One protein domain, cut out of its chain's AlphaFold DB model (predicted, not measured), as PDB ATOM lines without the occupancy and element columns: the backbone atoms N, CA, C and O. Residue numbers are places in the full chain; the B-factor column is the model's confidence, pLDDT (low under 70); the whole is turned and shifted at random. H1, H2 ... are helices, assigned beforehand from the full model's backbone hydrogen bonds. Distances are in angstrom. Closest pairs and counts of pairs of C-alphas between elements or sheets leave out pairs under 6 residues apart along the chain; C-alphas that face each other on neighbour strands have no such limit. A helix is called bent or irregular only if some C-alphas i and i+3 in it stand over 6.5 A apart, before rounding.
ATOM      1  N   PRO A 131     305.504 447.847 446.069       89.19
ATOM      2  CA  PRO A 131     305.711 446.936 444.949       89.19
ATOM      3  C   PRO A 131     306.998 447.279 444.189       89.19
ATOM      4  O   PRO A 131     307.202 448.440 443.833       89.19
ATOM      5  N   ALA A 132     307.834 446.281 443.891       89.12
ATOM      6  CA  ALA A 132     309.134 446.486 443.238       89.12
ATOM      7  C   ALA A 132     309.034 447.312 441.941       89.12
ATOM      8  O   ALA A 132     309.877 448.167 441.684       89.12
ATOM      9  N   GLN A 133     307.961 447.126 441.162       86.69
ATOM     10  CA  GLN A 133     307.684 447.943 439.978       86.69
ATOM     11  C   GLN A 133     307.591 449.437 440.316       86.69
ATOM     12  O   GLN A 133     308.224 450.247 439.649       86.69
ATOM     13  N   ARG A 134     306.860 449.804 441.375       89.25
ATOM     14  CA  ARG A 134     306.727 451.203 441.804       89.25
ATOM     15  C   ARG A 134     308.036 451.770 442.335       89.25
ATOM     16  O   ARG A 134     308.297 452.946 442.120       89.25
ATOM     17  N   GLN A 135     308.851 450.947 442.997       92.56
ATOM     18  CA  GLN A 135     310.186 451.365 443.424       92.56
ATOM     19  C   GLN A 135     311.043 451.736 442.206       92.56
ATOM     20  O   GLN A 135     311.599 452.827 442.162       92.56
ATOM     21  N   VAL A 136     311.084 450.873 441.182       91.19
ATOM     22  CA  VAL A 136     311.855 451.101 439.945       91.19
ATOM     23  C   VAL A 136     311.307 452.276 439.129       91.19
ATOM     24  O   VAL A 136     312.082 453.104 438.655       91.19
ATOM     25  N   GLU A 137     309.986 452.387 438.976       89.31
ATOM     26  CA  GLU A 137     309.337 453.493 438.252       89.31
ATOM     27  C   GLU A 137     309.492 454.847 438.968       89.31
ATOM     28  O   GLU A 137     309.414 455.893 438.326       89.31
ATOM     29  N   GLY A 138     309.734 454.833 440.282       92.38
ATOM     30  CA  GLY A 138     309.997 456.025 441.089       92.38
ATOM     31  C   GLY A 138     311.454 456.499 441.079       92.38
ATOM     32  O   GLY A 138     311.735 457.581 441.596       92.38
ATOM     33  N   MET A 139     312.388 455.726 440.513       96.25
ATOM     34  CA  MET A 139     313.808 456.084 440.489       96.25
ATOM     35  C   MET A 139     314.070 457.302 439.596       96.25
ATOM     36  O   MET A 139     313.510 457.449 438.508       96.25
ATOM     37  N   ASN A 140     314.999 458.161 440.020       97.31
ATOM     38  CA  ASN A 140     315.567 459.158 439.118       97.31
ATOM     39  C   ASN A 140     316.545 458.483 438.126       97.31
ATOM     40  O   ASN A 140     316.845 457.295 438.216       97.31
ATOM     41  N   ALA A 141     317.059 459.242 437.156       97.44
ATOM     42  CA  ALA A 141     317.935 458.678 436.126       97.44
ATOM     43  C   ALA A 141     319.281 458.154 436.641       97.44
ATOM     44  O   ALA A 141     319.806 457.202 436.068       97.44
ATOM     45  N   GLU A 142     319.844 458.767 437.679       97.88
ATOM     46  CA  GLU A 142     321.098 458.304 438.269       97.88
ATOM     47  C   GLU A 142     320.892 456.963 438.973       97.88
ATOM     48  O   GLU A 142     321.617 456.016 438.678       97.88
ATOM     49  N   ASP A 143     319.839 456.847 439.781       97.50
ATOM     50  CA  ASP A 143     319.512 455.611 440.494       97.50
ATOM     51  C   ASP A 143     319.106 454.490 439.528       97.50
ATOM     52  O   ASP A 143     319.627 453.381 439.615       97.50
ATOM     53  N   TYR A 144     318.242 454.779 438.546       97.38
ATOM     54  CA  TYR A 144     317.759 453.783 437.585       97.38
ATOM     55  C   TYR A 144     318.900 453.187 436.748       97.38
ATOM     56  O   TYR A 144     319.073 451.968 436.678       97.38
ATOM     57  N   PHE A 145     319.711 454.040 436.107       97.62
ATOM     58  CA  PHE A 145     320.807 453.564 435.260       97.62
ATOM     59  C   PHE A 145     322.022 453.110 436.073       97.62
ATOM     60  O   PHE A 145     322.745 452.221 435.622       97.62
ATOM     61  N   GLY A 146     322.234 453.669 437.267       97.75
ATOM     62  CA  GLY A 146     323.232 453.193 438.220       97.75
ATOM     63  C   GLY A 146     322.928 451.773 438.687       97.75
ATOM     64  O   GLY A 146     323.799 450.906 438.618       97.75
ATOM     65  N   TYR A 147     321.675 451.500 439.055       96.38
ATOM     66  CA  TYR A 147     321.224 450.165 439.436       96.38
ATOM     67  C   TYR A 147     321.306 449.176 438.265       96.38
ATOM     68  O   TYR A 147     321.830 448.073 438.426       96.38
ATOM     69  N   ALA A 148     320.895 449.581 437.058       95.69
ATOM     70  CA  ALA A 148     321.046 448.754 435.859       95.69
ATOM     71  C   ALA A 148     322.520 448.413 435.552       95.69
ATOM     72  O   ALA A 148     322.831 447.272 435.202       95.69
ATOM     73  N   ALA A 149     323.439 449.372 435.708       97.31
ATOM     74  CA  ALA A 149     324.874 449.136 435.546       97.31
ATOM     75  C   ALA A 149     325.425 448.188 436.623       97.31
ATOM     76  O   ALA A 149     326.220 447.304 436.310       97.31
ATOM     77  N   GLU A 150     324.964 448.308 437.869       96.38
ATOM     78  CA  GLU A 150     325.341 447.392 438.948       96.38
ATOM     79  C   GLU A 150     324.852 445.956 438.682       96.38
ATOM     80  O   GLU A 150     325.604 445.004 438.896       96.38
ATOM     81  N   LEU A 151     323.644 445.774 438.136       95.69
ATOM     82  CA  LEU A 151     323.162 444.458 437.700       95.69
ATOM     83  C   LEU A 151     324.002 443.896 436.541       95.69
ATOM     84  O   LEU A 151     324.410 442.739 436.598       95.69
ATOM     85  N   LEU A 152     324.345 444.718 435.540       96.25
ATOM     86  CA  LEU A 152     325.260 444.348 434.442       96.25
ATOM     87  C   LEU A 152     326.700 444.075 434.908       96.25
ATOM     88  O   LEU A 152     327.479 443.437 434.198       96.25
ATOM     89  N   ARG A 153     327.088 444.583 436.080       94.69
ATOM     90  CA  ARG A 153     328.371 444.281 436.718       94.69
ATOM     91  C   ARG A 153     328.341 442.926 437.420       94.69
ATOM     92  O   ARG A 153     329.330 442.201 437.355       94.69
ATOM     93  N   LYS A 154     327.236 442.594 438.096       93.12
ATOM     94  CA  LYS A 154     327.064 441.336 438.845       93.12
ATOM     95  C   LYS A 154     326.731 440.142 437.955       93.12
ATOM     96  O   LYS A 154     327.119 439.019 438.271       93.12
ATOM     97  N   HIS A 155     326.001 440.370 436.870       95.38
ATOM     98  CA  HIS A 155     325.483 439.317 436.009       95.38
ATOM     99  C   HIS A 155     325.995 439.510 434.587       95.38
ATOM    100  O   HIS A 155     325.919 440.600 434.024       95.38
ATOM    101  N   ALA A 156     326.539 438.442 434.004       93.31
ATOM    102  CA  ALA A 156     327.002 438.480 432.627       93.31
ATOM    103  C   ALA A 156     325.801 438.656 431.680       93.31
ATOM    104  O   ALA A 156     324.795 437.972 431.874       93.31
ATOM    105  N   PRO A 157     325.885 439.537 430.668       95.62
ATOM    106  CA  PRO A 157     324.872 439.615 429.620       95.62
ATOM    107  C   PRO A 157     324.872 438.337 428.770       95.62
ATOM    108  O   PRO A 157     325.854 437.586 428.747       95.62
ATOM    109  N   HIS A 158     323.800 438.109 428.018       95.38
ATOM    110  CA  HIS A 158     323.736 437.005 427.067       95.38
ATOM    111  C   HIS A 158     324.714 437.209 425.910       95.38
ATOM    112  O   HIS A 158     325.034 438.332 425.511       95.38
ATOM    113  N   ALA A 159     325.147 436.108 425.290       93.12
ATOM    114  CA  ALA A 159     326.030 436.165 424.123       93.12
ATOM    115  C   ALA A 159     325.427 436.990 422.964       93.12
ATOM    116  O   ALA A 159     326.154 437.644 422.215       93.12
ATOM    117  N   THR A 160     324.096 437.009 422.849       94.75
ATOM    118  CA  THR A 160     323.341 437.746 421.828       94.75
ATOM    119  C   THR A 160     323.210 439.248 422.094       94.75
ATOM    120  O   THR A 160     322.755 439.978 421.215       94.75
ATOM    121  N   ASP A 161     323.631 439.741 423.263       96.25
ATOM    122  CA  ASP A 161     323.402 441.130 423.687       96.25
ATOM    123  C   ASP A 161     324.372 442.145 423.067       96.25
ATOM    124  O   ASP A 161     324.213 443.356 423.246       96.25
ATOM    125  N   GLN A 162     325.377 441.695 422.306       95.12
ATOM    126  CA  GLN A 162     326.432 442.563 421.758       95.12
ATOM    127  C   GLN A 162     325.913 443.830 421.048       95.12
ATOM    128  O   GLN A 162     326.463 444.907 421.316       95.12
ATOM    129  N   PRO A 163     324.851 443.782 420.214       95.12
ATOM    130  CA  PRO A 163     324.303 444.989 419.596       95.12
ATOM    131  C   PRO A 163     323.773 446.011 420.612       95.12
ATOM    132  O   PRO A 163     323.983 447.213 420.442       95.12
ATOM    133  N   MET A 164     323.116 445.565 421.688       95.75
ATOM    134  CA  MET A 164     322.626 446.458 422.741       95.75
ATOM    135  C   MET A 164     323.772 446.996 423.592       95.75
ATOM    136  O   MET A 164     323.832 448.198 423.846       95.75
ATOM    137  N   LEU A 165     324.737 446.149 423.955       96.50
ATOM    138  CA  LEU A 165     325.925 446.573 424.700       96.50
ATOM    139  C   LEU A 165     326.715 447.650 423.942       96.50
ATOM    140  O   LEU A 165     327.178 448.616 424.540       96.50
ATOM    141  N   ALA A 166     326.826 447.546 422.614       96.50
ATOM    142  CA  ALA A 166     327.449 448.581 421.790       96.50
ATOM    143  C   ALA A 166     326.714 449.935 421.867       96.50
ATOM    144  O   ALA A 166     327.359 450.985 421.827       96.50
ATOM    145  N   ARG A 167     325.382 449.929 422.010       96.12
ATOM    146  CA  ARG A 167     324.583 451.148 422.211       96.12
ATOM    147  C   ARG A 167     324.754 451.703 423.624       96.12
ATOM    148  O   ARG A 167     324.998 452.899 423.762       96.12
ATOM    149  N   LEU A 168     324.689 450.848 424.645       96.38
ATOM    150  CA  LEU A 168     324.840 451.227 426.056       96.38
ATOM    151  C   LEU A 168     326.211 451.846 426.360       96.38
ATOM    152  O   LEU A 168     326.284 452.835 427.089       96.38
ATOM    153  N   ARG A 169     327.287 451.367 425.717       96.56
ATOM    154  CA  ARG A 169     328.634 451.948 425.872       96.56
ATOM    155  C   ARG A 169     328.698 453.431 425.500       96.56
ATOM    156  O   ARG A 169     329.435 454.178 426.132       96.56
ATOM    157  N   ARG A 170     327.895 453.887 424.529       95.69
ATOM    158  CA  ARG A 170     327.807 455.317 424.152       95.69
ATOM    159  C   ARG A 170     327.219 456.186 425.269       95.69
ATOM    160  O   ARG A 170     327.384 457.399 425.243       95.69
ATOM    161  N   LEU A 171     326.536 455.563 426.227       96.12
ATOM    162  CA  LEU A 171     325.930 456.189 427.400       96.12
ATOM    163  C   LEU A 171     326.792 456.012 428.664       96.12
ATOM    164  O   LEU A 171     326.358 456.385 429.748       96.12
ATOM    165  N   GLY A 172     327.993 455.433 428.538       94.94
ATOM    166  CA  GLY A 172     328.870 455.126 429.670       94.94
ATOM    167  C   GLY A 172     328.466 453.883 430.469       94.94
ATOM    168  O   GLY A 172     328.971 453.690 431.568       94.94
ATOM    169  N   ILE A 173     327.569 453.042 429.937       96.75
ATOM    170  CA  ILE A 173     327.124 451.798 430.579       96.75
ATOM    171  C   ILE A 173     327.814 450.615 429.894       96.75
ATOM    172  O   ILE A 173     327.679 450.417 428.685       96.75
ATOM    173  N   ALA A 174     328.550 449.813 430.661       95.50
ATOM    174  CA  ALA A 174     329.253 448.639 430.157       95.50
ATOM    175  C   ALA A 174     329.281 447.512 431.205       95.50
ATOM    176  O   ALA A 174     329.324 447.803 432.401       95.50
ATOM    177  N   PRO A 175     329.308 446.232 430.780       95.31
ATOM    178  CA  PRO A 175     329.468 445.111 431.700       95.31
ATOM    179  C   PRO A 175     330.730 445.258 432.553       95.31
ATOM    180  O   PRO A 175     331.779 445.674 432.057       95.31
ATOM    181  N   GLY A 176     330.624 444.909 433.833       94.31
ATOM    182  CA  GLY A 176     331.741 444.993 434.778       94.31
ATOM    183  C   GLY A 176     332.073 446.405 435.289       94.31
ATOM    184  O   GLY A 176     332.986 446.536 436.102       94.31
ATOM    185  N   GLN A 177     331.352 447.452 434.868       94.38
ATOM    186  CA  GLN A 177     331.620 448.840 435.264       94.38
ATOM    187  C   GLN A 177     330.455 449.446 436.055       94.38
ATOM    188  O   GLN A 177     329.292 449.204 435.751       94.38
ATOM    189  N   GLN A 178     330.780 450.273 437.049       95.31
ATOM    190  CA  GLN A 178     329.802 451.151 437.694       95.31
ATOM    191  C   GLN A 178     329.555 452.394 436.832       95.31
ATOM    192  O   GLN A 178     330.472 452.894 436.175       95.31
ATOM    193  N   LEU A 179     328.335 452.933 436.877       96.94
ATOM    194  CA  LEU A 179     328.000 454.171 436.179       96.94
ATOM    195  C   LEU A 179     328.378 455.391 437.024       96.94
ATOM    196  O   LEU A 179     327.729 455.696 438.019       96.94
ATOM    197  N   ALA A 180     329.380 456.151 436.587       96.00
ATOM    198  CA  ALA A 180     329.691 457.453 437.175       96.00
ATOM    199  C   ALA A 180     328.820 458.554 436.540       96.00
ATOM    200  O   ALA A 180     329.318 459.355 435.746       96.00
ATOM    201  N   PHE A 181     327.520 458.586 436.865       97.50
ATOM    202  CA  PHE A 181     326.524 459.443 436.200       97.50
ATOM    203  C   PHE A 181     326.935 460.925 436.154       97.50
ATOM    204  O   PHE A 181     326.906 461.549 435.092       97.50
ATOM    205  N   ALA A 182     327.410 461.472 437.278       97.19
ATOM    206  CA  ALA A 182     327.857 462.864 437.384       97.19
ATOM    207  C   ALA A 182     329.065 463.218 436.489       97.19
ATOM    208  O   ALA A 182     329.283 464.390 436.191       97.19
ATOM    209  N   ARG A 183     329.850 462.223 436.047       96.69
ATOM    210  CA  ARG A 183     331.009 462.403 435.152       96.69
ATOM    211  C   ARG A 183     330.660 462.245 433.672       96.69
ATOM    212  O   ARG A 183     331.523 462.458 432.823       96.69
ATOM    213  N   LEU A 184     329.425 461.862 433.346       97.94
ATOM    214  CA  LEU A 184     328.972 461.775 431.960       97.94
ATOM    215  C   LEU A 184     328.881 463.177 431.339       97.94
ATOM    216  O   LEU A 184     328.549 464.134 432.048       97.94
ATOM    217  N   PRO A 185     329.074 463.318 430.013       98.19
ATOM    218  CA  PRO A 185     328.782 464.566 429.318       98.19
ATOM    219  C   PRO A 185     327.356 465.045 429.612       98.19
ATOM    220  O   PRO A 185     326.421 464.239 429.661       98.19
ATOM    221  N   THR A 186     327.161 466.357 429.752       98.12
ATOM    222  CA  THR A 186     325.855 466.954 430.085       98.12
ATOM    223  C   THR A 186     324.743 466.499 429.136       98.12
ATOM    224  O   THR A 186     323.624 466.237 429.577       98.12
ATOM    225  N   THR A 187     325.055 466.330 427.849       98.00
ATOM    226  CA  THR A 187     324.125 465.824 426.828       98.00
ATOM    227  C   THR A 187     323.655 464.396 427.115       98.00
ATOM    228  O   THR A 187     322.469 464.103 426.983       98.00
ATOM    229  N   VAL A 188     324.549 463.515 427.575       98.19
ATOM    230  CA  VAL A 188     324.212 462.135 427.956       98.19
ATOM    231  C   VAL A 188     323.363 462.129 429.224       98.19
ATOM    232  O   VAL A 188     322.327 461.470 429.253       98.19
ATOM    233  N   GLN A 189     323.721 462.918 430.242       98.50
ATOM    234  CA  GLN A 189     322.906 463.032 431.458       98.50
ATOM    235  C   GLN A 189     321.478 463.507 431.145       98.50
ATOM    236  O   GLN A 189     320.506 462.968 431.672       98.50
ATOM    237  N   GLN A 190     321.335 464.513 430.276       98.19
ATOM    238  CA  GLN A 190     320.029 465.012 429.836       98.19
ATOM    239  C   GLN A 190     319.242 463.948 429.060       98.19
ATOM    240  O   GLN A 190     318.050 463.780 429.322       98.19
ATOM    241  N   ALA A 191     319.898 463.194 428.171       97.44
ATOM    242  CA  ALA A 191     319.272 462.099 427.434       97.44
ATOM    243  C   ALA A 191     318.768 460.982 428.365       97.44
ATOM    244  O   ALA A 191     317.631 460.540 428.219       97.44
ATOM    245  N   LEU A 192     319.555 460.574 429.367       97.69
ATOM    246  CA  LEU A 192     319.148 459.565 430.355       97.69
ATOM    247  C   LEU A 192     317.984 460.061 431.232       97.69
ATOM    248  O   LEU A 192     317.012 459.338 431.442       97.69
ATOM    249  N   ARG A 193     318.020 461.328 431.673       98.06
ATOM    250  CA  ARG A 193     316.895 461.960 432.390       98.06
ATOM    251  C   ARG A 193     315.622 462.000 431.547       98.06
ATOM    252  O   ARG A 193     314.536 461.772 432.072       98.06
ATOM    253  N   HIS A 194     315.741 462.282 430.253       96.94
ATOM    254  CA  HIS A 194     314.614 462.223 429.329       96.94
ATOM    255  C   HIS A 194     314.102 460.786 429.147       96.94
ATOM    256  O   HIS A 194     312.893 460.572 429.123       96.94
ATOM    257  N   ALA A 195     315.003 459.805 429.050       94.38
ATOM    258  CA  ALA A 195     314.654 458.400 428.874       94.38
ATOM    259  C   ALA A 195     313.868 457.834 430.064       94.38
ATOM    260  O   ALA A 195     312.854 457.188 429.838       94.38
ATOM    261  N   VAL A 196     314.259 458.117 431.313       94.94
ATOM    262  CA  VAL A 196     313.490 457.656 432.489       94.94
ATOM    263  C   VAL A 196     312.105 458.297 432.550       94.94
ATOM    264  O   VAL A 196     311.126 457.603 432.798       94.94
ATOM    265  N   ARG A 197     311.988 459.598 432.249       94.00
ATOM    266  CA  ARG A 197     310.683 460.281 432.272       94.00
ATOM    267  C   ARG A 197     309.723 459.790 431.189       94.00
ATOM    268  O   ARG A 197     308.535 459.656 431.450       94.00
ATOM    269  N   ASN A 198     310.224 459.564 429.975       92.88
ATOM    270  CA  ASN A 198     309.375 459.311 428.805       92.88
ATOM    271  C   ASN A 198     309.341 457.838 428.373       92.88
ATOM    272  O   ASN A 198     308.439 457.438 427.643       92.88
ATOM    273  N   GLY A 199     310.298 457.024 428.820       89.38
ATOM    274  CA  GLY A 199     310.437 455.614 428.457       89.38
ATOM    275  C   GLY A 199     309.195 454.775 428.760       89.38
ATOM    276  O   GLY A 199     308.731 454.085 427.855       89.38
ATOM    277  N   PRO A 200     308.595 454.858 429.965       86.94
ATOM    278  CA  PRO A 200     307.382 454.102 430.280       86.94
ATOM    279  C   PRO A 200     306.176 454.465 429.405       86.94
ATOM    280  O   PRO A 200     305.356 453.600 429.106       86.94
ATOM    281  N   GLN A 201     306.036 455.733 428.999       85.62
ATOM    282  CA  GLN A 201     304.985 456.134 428.058       85.62
ATOM    283  C   GLN A 201     305.303 455.629 426.648       85.62
ATOM    284  O   GLN A 201     304.448 455.007 426.039       85.62
ATOM    285  N   ALA A 202     306.544 455.781 426.174       86.75
ATOM    286  CA  ALA A 202     306.958 455.268 424.867       86.75
ATOM    287  C   ALA A 202     306.790 453.741 424.750       86.75
ATOM    288  O   ALA A 202     306.419 453.235 423.691       86.75
ATOM    289  N   LEU A 203     307.031 453.004 425.839       84.81
ATOM    290  CA  LEU A 203     306.776 451.566 425.914       84.81
ATOM    291  C   LEU A 203     305.279 451.263 425.778       84.81
ATOM    292  O   LEU A 203     304.912 450.386 425.003       84.81
ATOM    293  N   ARG A 204     304.422 452.026 426.471       79.12
ATOM    294  CA  ARG A 204     302.962 451.902 426.362       79.12
ATOM    295  C   ARG A 204     302.438 452.275 424.977       79.12
ATOM    296  O   ARG A 204     301.597 451.568 424.442       79.12
ATOM    297  N   ASP A 205     302.976 453.319 424.363       81.62
ATOM    298  CA  ASP A 205     302.596 453.748 423.013       81.62
ATOM    299  C   ASP A 205     303.076 452.764 421.936       81.62
ATOM    300  O   ASP A 205     302.546 452.749 420.829       81.62
TER     301      ASP A 205
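What this domain is: This is residues 131 to 205 of the 377 residues of the protein "PF06863 family protein" of Bordetella pertussis STO1-CHOC-0019 (UniProt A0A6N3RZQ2). Two helices, H2 and H4, meet crosswise like a T, with the first residues of H2, 141 to 145, touching residues 192 to 196 of the longer H4. The short H1 sits near the first turns of H2, while H3 turns back after H2, touches no helix, and is joined to H4 by a long stretch without a named element, residues 170 to 185; residues 158 to 164 stick out. The printed part has 75 residues with four named helices in the order H1, H2, H3, H4 and no named strand, and its class is all helix. The whole is compact, with a radius of gyration of the C-alphas of 12.6 A, and rounded, with spans of 29 by 29 by 22 A.

How they stand to each other: H1, residues 132 to 137, is close to but not clearly touching H2, residues 141 to 154. Their closest C-alphas, of Val 136 and Tyr 144, are 6.9 A apart, and the helices run opposite ways at a steep tilt of 52 degrees. H2 and H3, residues 159 to 169, are apart. H2 touches H4, residues 186 to 205, with residues 141 to 145 alone, and H4 touches H2 with residues 192 to 196 alone. Their closest C-alphas, of Ala 141 and Arg 193, are 5.1 A apart, and their lines are about perpendicular at 88 degrees. H3 is apart from H1 and from H4, and H1 and H4 are only just apart, with their closest C-alphas 8.2 A from each other. Every O i to N i+4 pair is within hydrogen-bond range in H1 and H2, against 5 of 7 in H3 and 14 of 16 in H4.

Where its parts are: H1 begins at C-alpha 132, at (309.134, 446.486, 443.238), and has six residues. H2, residues 141 to 154, is 19.8 A long, with C-alpha 141 at (317.935, 458.678, 436.126). H3, residues 159 to 169, is 16.1 A long and irregular: C-alphas 160 and 163 are 7.6 A apart. H4, residues 186 to 205, is 27.7 A long and ends at C-alpha 205, at (302.596, 453.748, 423.013). H4 is irregular too, with C-alphas 197 and 200 7.3 A apart, and it has a kink of 52 degrees near residue 198.

The domain as a whole: The two C-alphas farthest apart, of Pro 131 and Pro 185, are 33.0 A from each other. The printed part, residues 131 to 205, has no cut. The links H1 to H2 and H2 to H3 are tight, and the link H3 to H4, with 16 residues, is long. The mean pLDDT of the printed part is 94.5, and no printed residue is under 70.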